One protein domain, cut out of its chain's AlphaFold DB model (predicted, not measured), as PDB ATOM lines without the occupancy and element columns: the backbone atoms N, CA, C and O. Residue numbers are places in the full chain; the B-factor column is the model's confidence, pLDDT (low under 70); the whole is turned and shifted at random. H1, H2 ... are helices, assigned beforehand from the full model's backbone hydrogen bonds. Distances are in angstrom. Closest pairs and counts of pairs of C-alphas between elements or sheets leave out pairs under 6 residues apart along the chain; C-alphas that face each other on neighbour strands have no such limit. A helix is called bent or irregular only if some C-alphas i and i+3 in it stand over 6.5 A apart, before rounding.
ATOM      1  N   TYR A 263      66.916 -29.831 118.183       76.94
ATOM      2  CA  TYR A 263      68.128 -29.218 118.730       76.94
ATOM      3  C   TYR A 263      68.588 -27.989 117.940       76.94
ATOM      4  O   TYR A 263      69.548 -27.338 118.344       76.94
ATOM      5  N   LEU A 264      67.895 -27.664 116.845       79.50
ATOM      6  CA  LEU A 264      68.277 -26.627 115.893       79.50
ATOM      7  C   LEU A 264      68.325 -25.211 116.503       79.50
ATOM      8  O   LEU A 264      69.300 -24.509 116.251       79.50
ATOM      9  N   PRO A 265      67.369 -24.761 117.344       82.38
ATOM     10  CA  PRO A 265      67.441 -23.406 117.897       82.38
ATOM     11  C   PRO A 265      68.646 -23.191 118.844       82.38
ATOM     12  O   PRO A 265      69.374 -22.208 118.669       82.38
ATOM     13  N   PRO A 266      68.949 -24.104 119.794       84.06
ATOM     14  CA  PRO A 266      70.176 -24.021 120.588       84.06
ATOM     15  C   PRO A 266      71.463 -24.135 119.759       84.06
ATOM     16  O   PRO A 266      72.434 -23.439 120.040       84.06
ATOM     17  N   THR A 267      71.510 -24.987 118.730       84.75
ATOM     18  CA  THR A 267      72.730 -25.121 117.915       84.75
ATOM     19  C   THR A 267      72.975 -23.904 117.032       84.75
ATOM     20  O   THR A 267      74.117 -23.462 116.930       84.75
ATOM     21  N   VAL A 268      71.928 -23.307 116.454       87.94
ATOM     22  CA  VAL A 268      72.043 -22.070 115.664       87.94
ATOM     23  C   VAL A 268      72.488 -20.899 116.542       87.94
ATOM     24  O   VAL A 268      73.388 -20.155 116.157       87.94
ATOM     25  N   THR A 269      71.917 -20.751 117.741       89.25
ATOM     26  CA  THR A 269      72.333 -19.698 118.687       89.25
ATOM     27  C   THR A 269      73.775 -19.885 119.161       89.25
ATOM     28  O   THR A 269      74.529 -18.917 119.214       89.25
ATOM     29  N   MET A 270      74.201 -21.125 119.417       91.00
ATOM     30  CA  MET A 270      75.592 -21.442 119.754       91.00
ATOM     31  C   MET A 270      76.550 -21.105 118.603       91.00
ATOM     32  O   MET A 270      77.575 -20.465 118.829       91.00
ATOM     33  N   PHE A 271      76.192 -21.458 117.365       91.69
ATOM     34  CA  PHE A 271      76.976 -21.116 116.178       91.69
ATOM     35  C   PHE A 271      77.103 -19.598 115.982       91.69
ATOM     36  O   PHE A 271      78.200 -19.111 115.719       91.69
ATOM     37  N   LEU A 272      76.018 -18.840 116.172       91.00
ATOM     38  CA  LEU A 272      76.038 -17.376 116.098       91.00
ATOM     39  C   LEU A 272      76.968 -16.758 117.146       91.00
ATOM     40  O   LEU A 272      77.753 -15.876 116.808       91.00
ATOM     41  N   ILE A 273      76.936 -17.244 118.391       91.38
ATOM     42  CA  ILE A 273      77.844 -16.774 119.448       91.38
ATOM     43  C   ILE A 273      79.301 -17.091 119.089       91.38
ATOM     44  O   ILE A 273      80.165 -16.228 119.229       91.38
ATOM     45  N   MET A 274      79.580 -18.295 118.580       92.25
ATOM     46  CA  MET A 274      80.924 -18.666 118.117       92.25
ATOM     47  C   MET A 274      81.397 -17.764 116.974       92.25
ATOM     48  O   MET A 274      82.539 -17.310 116.984       92.25
ATOM     49  N   LEU A 275      80.517 -17.444 116.023       92.62
ATOM     50  CA  LEU A 275      80.821 -16.534 114.923       92.62
ATOM     51  C   LEU A 275      81.101 -15.112 115.439       92.62
ATOM     52  O   LEU A 275      82.104 -14.513 115.063       92.62
ATOM     53  N   MET A 276      80.294 -14.603 116.376       90.81
ATOM     54  CA  MET A 276      80.533 -13.305 117.025       90.81
ATOM     55  C   MET A 276      81.866 -13.258 117.787       90.81
ATOM     56  O   MET A 276      82.535 -12.227 117.777       90.81
ATOM     57  N   LEU A 277      82.284 -14.366 118.411       89.12
ATOM     58  CA  LEU A 277      83.577 -14.460 119.097       89.12
ATOM     59  C   LEU A 277      84.764 -14.400 118.127       89.12
ATOM     60  O   LEU A 277      85.775 -13.778 118.448       89.12
ATOM     61  N   VAL A 278      84.644 -15.009 116.942       92.75
ATOM     62  CA  VAL A 278      85.677 -14.941 115.894       92.75
ATOM     63  C   VAL A 278      85.803 -13.515 115.354       92.75
ATOM     64  O   VAL A 278      86.909 -13.006 115.191       92.75
ATOM     65  N   PHE A 279      84.678 -12.827 115.158       91.69
ATOM     66  CA  PHE A 279      84.633 -11.446 114.672       91.69
ATOM     67  C   PHE A 279      84.584 -10.412 115.810       91.69
ATOM     68  O   PHE A 279      83.882  -9.404 115.712       91.69
ATOM     69  N   LYS A 280      85.376 -10.618 116.875       82.88
ATOM     70  CA  LYS A 280      85.434  -9.726 118.055       82.88
ATOM     71  C   LYS A 280      85.690  -8.254 117.696       82.88
ATOM     72  O   LYS A 280      85.266  -7.366 118.423       82.88
ATOM     73  N   SER A 281      86.355  -7.988 116.569       85.38
ATOM     74  CA  SER A 281      86.629  -6.626 116.092       85.38
ATOM     75  C   SER A 281      85.384  -5.859 115.623       85.38
ATOM     76  O   SER A 281      85.442  -4.636 115.544       85.38
ATOM     77  N   LEU A 282      84.295  -6.547 115.267       83.94
ATOM     78  CA  LEU A 282      83.098  -5.934 114.676       83.94
ATOM     79  C   LEU A 282      81.940  -5.803 115.672       83.94
ATOM     80  O   LEU A 282      81.005  -5.044 115.429       83.94
ATOM     81  N   VAL A 283      81.979  -6.539 116.786       84.12
ATOM     82  CA  VAL A 283      80.851  -6.665 117.714       84.12
ATOM     83  C   VAL A 283      81.261  -6.164 119.094       84.12
ATOM     84  O   VAL A 283      82.212  -6.667 119.689       84.12
ATOM     85  N   SER A 284      80.531  -5.179 119.625       89.75
ATOM     86  CA  SER A 284      80.775  -4.682 120.985       89.75
ATOM     87  C   SER A 284      80.554  -5.790 122.018       89.75
ATOM     88  O   SER A 284      79.610  -6.580 121.929       89.75
ATOM     89  N   TYR A 285      81.419  -5.815 123.031       88.19
ATOM     90  CA  TYR A 285      81.406  -6.794 124.116       88.19
ATOM     91  C   TYR A 285      80.035  -6.908 124.810       88.19
ATOM     92  O   TYR A 285      79.601  -8.008 125.154       88.19
ATOM     93  N   GLN A 286      79.310  -5.794 124.934       89.94
ATOM     94  CA  GLN A 286      77.974  -5.755 125.539       89.94
ATOM     95  C   GLN A 286      76.955  -6.618 124.778       89.94
ATOM     96  O   GLN A 286      76.125  -7.280 125.401       89.94
ATOM     97  N   PHE A 287      77.041  -6.676 123.443       88.81
ATOM     98  CA  PHE A 287      76.160  -7.530 122.644       88.81
ATOM     99  C   PHE A 287      76.462  -9.008 122.869       88.81
ATOM    100  O   PHE A 287      75.537  -9.798 123.040       88.81
ATOM    101  N   ILE A 288      77.743  -9.382 122.930       89.81
ATOM    102  CA  ILE A 288      78.153 -10.767 123.197       89.81
ATOM    103  C   ILE A 288      77.648 -11.203 124.579       89.81
ATOM    104  O   ILE A 288      77.073 -12.286 124.711       89.81
ATOM    105  N   ALA A 289      77.790 -10.343 125.593       90.88
ATOM    106  CA  ALA A 289      77.280 -10.601 126.936       90.88
ATOM    107  C   ALA A 289      75.753 -10.800 126.938       90.88
ATOM    108  O   ALA A 289      75.272 -11.822 127.431       90.88
ATOM    109  N   ALA A 290      74.987  -9.899 126.311       89.81
ATOM    110  CA  ALA A 290      73.529 -10.012 126.228       89.81
ATOM    111  C   ALA A 290      73.067 -11.299 125.514       89.81
ATOM    112  O   ALA A 290      72.194 -12.011 126.015       89.81
ATOM    113  N   TRP A 291      73.693 -11.649 124.386       90.19
ATOM    114  CA  TRP A 291      73.398 -12.886 123.652       90.19
ATOM    115  C   TRP A 291      73.756 -14.139 124.450       90.19
ATOM    116  O   TRP A 291      73.007 -15.116 124.424       90.19
ATOM    117  N   SER A 292      74.864 -14.111 125.196       90.94
ATOM    118  CA  SER A 292      75.253 -15.230 126.054       90.94
ATOM    119  C   SER A 292      74.222 -15.483 127.157       90.94
ATOM    120  O   SER A 292      73.825 -16.628 127.363       90.94
ATOM    121  N   ILE A 293      73.698 -14.427 127.794       91.69
ATOM    122  CA  ILE A 293      72.629 -14.532 128.797       91.69
ATOM    123  C   ILE A 293      71.371 -15.129 128.157       91.69
ATOM    124  O   ILE A 293      70.813 -16.091 128.687       91.69
ATOM    125  N   GLY A 294      70.972 -14.633 126.981       90.69
ATOM    126  CA  GLY A 294      69.857 -15.194 126.214       90.69
ATOM    127  C   GLY A 294      70.037 -16.692 125.936       90.69
ATOM    128  O   GLY A 294      69.146 -17.496 126.207       90.69
ATOM    129  N   PHE A 295      71.226 -17.104 125.505       90.88
ATOM    130  CA  PHE A 295      71.551 -18.510 125.279       90.88
ATOM    131  C   PHE A 295      71.472 -19.358 126.555       90.88
ATOM    132  O   PHE A 295      70.892 -20.446 126.538       90.88
ATOM    133  N   PHE A 296      71.977 -18.856 127.684       89.44
ATOM    134  CA  PHE A 296      71.866 -19.554 128.966       89.44
ATOM    135  C   PHE A 296      70.411 -19.708 129.413       89.44
ATOM    136  O   PHE A 296      70.019 -20.803 129.820       89.44
ATOM    137  N   THR A 297      69.593 -18.659 129.291       90.81
ATOM    138  CA  THR A 297      68.160 -18.749 129.620       90.81
ATOM    139  C   THR A 297      67.448 -19.792 128.755       90.81
ATOM    140  O   THR A 297      66.688 -20.607 129.280       90.81
ATOM    141  N   MET A 298      67.782 -19.864 127.461       89.38
ATOM    142  CA  MET A 298      67.281 -20.899 126.554       89.38
ATOM    143  C   MET A 298      67.721 -22.302 126.983       89.38
ATOM    144  O   MET A 298      66.887 -23.200 127.064       89.38
ATOM    145  N   ILE A 299      68.993 -22.518 127.331       89.06
ATOM    146  CA  ILE A 299      69.453 -23.830 127.820       89.06
ATOM    147  C   ILE A 299      68.684 -24.250 129.074       89.06
ATOM    148  O   ILE A 299      68.226 -25.390 129.159       89.06
ATOM    149  N   VAL A 300      68.526 -23.344 130.043       92.06
ATOM    150  CA  VAL A 300      67.802 -23.630 131.289       92.06
ATOM    151  C   VAL A 300      66.351 -24.007 130.992       92.06
ATOM    152  O   VAL A 300      65.866 -25.013 131.514       92.06
ATOM    153  N   TYR A 301      65.687 -23.272 130.096       90.50
ATOM    154  CA  TYR A 301      64.338 -23.593 129.632       90.50
ATOM    155  C   TYR A 301      64.259 -25.000 129.016       90.50
ATOM    156  O   TYR A 301      63.411 -25.809 129.402       90.50
ATOM    157  N   TYR A 302      65.185 -25.338 128.115       86.06
ATOM    158  CA  TYR A 302      65.230 -26.652 127.467       86.06
ATOM    159  C   TYR A 302      65.496 -27.788 128.461       86.06
ATOM    160  O   TYR A 302      64.853 -28.836 128.386       86.06
ATOM    161  N   LEU A 303      66.405 -27.590 129.420       88.00
ATOM    162  CA  LEU A 303      66.692 -28.568 130.473       88.00
ATOM    163  C   LEU A 303      65.478 -28.803 131.372       88.00
ATOM    164  O   LEU A 303      65.143 -29.956 131.658       88.00
ATOM    165  N   TYR A 304      64.794 -27.733 131.782       91.62
ATOM    166  CA  TYR A 304      63.550 -27.830 132.541       91.62
ATOM    167  C   TYR A 304      62.489 -28.623 131.768       91.62
ATOM    168  O   TYR A 304      61.860 -29.537 132.308       91.62
ATOM    169  N   LYS A 305      62.338 -28.337 130.473       86.81
ATOM    170  CA  LYS A 305      61.363 -29.002 129.607       86.81
ATOM    171  C   LYS A 305      61.680 -30.487 129.385       86.81
ATOM    172  O   LYS A 305      60.799 -31.338 129.524       86.81
ATOM    173  N   LEU A 306      62.947 -30.826 129.158       83.12
ATOM    174  CA  LEU A 306      63.442 -32.208 129.109       83.12
ATOM    175  C   LEU A 306      63.195 -32.961 130.420       83.12
ATOM    176  O   LEU A 306      62.810 -34.137 130.417       83.12
ATOM    177  N   TRP A 307      63.402 -32.288 131.552       90.12
ATOM    178  CA  TRP A 307      63.148 -32.854 132.870       90.12
ATOM    179  C   TRP A 307      61.657 -33.125 133.092       90.12
ATOM    180  O   TRP A 307      61.298 -34.226 133.517       90.12
ATOM    181  N   LYS A 308      60.780 -32.183 132.717       88.12
ATOM    182  CA  LYS A 308      59.318 -32.348 132.748       88.12
ATOM    183  C   LYS A 308      58.878 -33.578 131.947       88.12
ATOM    184  O   LYS A 308      58.171 -34.431 132.482       88.12
ATOM    185  N   ILE A 309      59.353 -33.730 130.709       84.50
ATOM    186  CA  ILE A 309      59.030 -34.891 129.859       84.50
ATOM    187  C   ILE A 309      59.558 -36.194 130.462       84.50
ATOM    188  O   ILE A 309      58.848 -37.199 130.510       84.50
ATOM    189  N   SER A 310      60.784 -36.177 130.987       83.00
ATOM    190  CA  SER A 310      61.370 -37.340 131.657       83.00
ATOM    191  C   SER A 310      60.534 -37.783 132.861       83.00
ATOM    192  O   SER A 310      60.321 -38.982 133.055       83.00
ATOM    193  N   LYS A 311      60.008 -36.827 133.640       88.31
ATOM    194  CA  LYS A 311      59.118 -37.090 134.777       88.31
ATOM    195  C   LYS A 311      57.793 -37.709 134.323       88.31
ATOM    196  O   LYS A 311      57.371 -38.709 134.898       88.31
ATOM    197  N   ILE A 312      57.176 -37.177 133.263       85.81
ATOM    198  CA  ILE A 312      55.943 -37.732 132.673       85.81
ATOM    199  C   ILE A 312      56.170 -39.180 132.217       85.81
ATOM    200  O   ILE A 312      55.379 -40.067 132.543       85.81
ATOM    201  N   LYS A 313      57.288 -39.450 131.535       83.00
ATOM    202  CA  LYS A 313      57.657 -40.800 131.090       83.00
ATOM    203  C   LYS A 313      57.831 -41.767 132.259       83.00
ATOM    204  O   LYS A 313      57.404 -42.919 132.180       83.00
ATOM    205  N   GLU A 314      58.443 -41.315 133.351       86.25
ATOM    206  CA  GLU A 314      58.598 -42.131 134.553       86.25
ATOM    207  C   GLU A 314      57.245 -42.446 135.205       86.25
ATOM    208  O   GLU A 314      56.993 -43.604 135.551       86.25
ATOM    209  N   CYS A 315      56.342 -41.464 135.297       85.69
ATOM    210  CA  CYS A 315      54.973 -41.672 135.771       85.69
ATOM    211  C   CYS A 315      54.219 -42.691 134.903       85.69
ATOM    212  O   CYS A 315      53.642 -43.640 135.435       85.69
ATOM    213  N   TYR A 316      54.294 -42.558 133.576       84.44
ATOM    214  CA  TYR A 316      53.649 -43.482 132.640       84.44
ATOM    215  C   TYR A 316      54.197 -44.910 132.765       84.44
ATOM    216  O   TYR A 316      53.440 -45.880 132.828       84.44
ATOM    217  N   LYS A 317      55.524 -45.056 132.893       83.56
ATOM    218  CA  LYS A 317      56.161 -46.363 133.103       83.56
ATOM    219  C   LYS A 317      55.685 -47.015 134.403       83.56
ATOM    220  O   LYS A 317      55.393 -48.213 134.413       83.56
ATOM    221  N   ARG A 318      55.574 -46.246 135.493       84.00
ATOM    222  CA  ARG A 318      55.059 -46.741 136.781       84.00
ATOM    223  C   ARG A 318      53.591 -47.163 136.681       84.00
ATOM    224  O   ARG A 318      53.237 -48.193 137.246       84.00
ATOM    225  N   PHE A 319      52.766 -46.424 135.940       83.81
ATOM    226  CA  PHE A 319      51.357 -46.760 135.729       83.81
ATOM    227  C   PHE A 319      51.183 -48.072 134.949       83.81
ATOM    228  O   PHE A 319      50.507 -48.981 135.423       83.81
ATOM    229  N   ASN A 320      51.880 -48.231 133.818       78.00
ATOM    230  CA  ASN A 320      51.819 -49.456 133.011       78.00
ATOM    231  C   ASN A 320      52.312 -50.696 133.789       78.00
ATOM    232  O   ASN A 320      51.743 -51.780 133.697       78.00
ATOM    233  N   THR A 321      53.341 -50.527 134.628       76.88
ATOM    234  CA  THR A 321      53.867 -51.627 135.459       76.88
ATOM    235  C   THR A 321      52.857 -52.073 136.524       76.88
ATOM    236  O   THR A 321      52.756 -53.263 136.806       76.88
TER     237      THR A 321
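Overview. This is residues 263 to 321 of the 331 residues of an uncharacterized protein of Plasmodium inui San Antonio 1 (UniProt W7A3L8). This is a lopsided helical hairpin: a short helix, H1, leads through a loop at one end into a long helix, H2, which folds back alongside it. H2 makes the longest axis, and its residues 303 to 321 stick out as a free arm past the paired part. The printed part has 59 residues, with two named helices in the order H1, H2 and no named strand, and the class is all helix. The whole is extended, with a radius of gyration of the C-alphas of 17.3 A and spans of 59 by 17 by 10 A.

Along the chain. Begin at Tyr 263, one residue before the first helix. Find C-alpha 264 at (68.277, -26.627, 115.893); from there H1, residues 264 to 278, runs 21.0 A to C-alpha 278 at (85.677, -14.941, 115.894). Pass the six residues 279 to 284 and you come to C-alpha 285 at (81.406, -6.794, 124.116). Here H2, residues 285 to 321, sets out and runs 53.8 A to C-alpha 321 at (53.867, -51.627, 135.459). Neither helix is bent.

Arrangement. H1 and H2 form a helical hairpin and run opposite ways at a shallow tilt of 25 degrees. They touch, with 10 pairs of C-alphas within 8 A. Look at Thr 269 and Phe 295 for their closest C-alphas, 6.7 A apart. H2 touches H1 with residues 288 to 299 alone. In both helices every O i to N i+4 pair is within hydrogen-bond range.

Size, cuts and confidence. The outline is a rod, and the two C-alphas farthest apart, those of Ser 281 and Thr 321, are 58.9 A from each other. Without residues 303 to 321, which stand free, the body of 40 residues spans 31 by 17 by 8 A. The printed part has no cut, and the link from H1 to H2 is short. In the B-factor column you will find a mean pLDDT of the printed part of 87.4, and no printed residue is under 70.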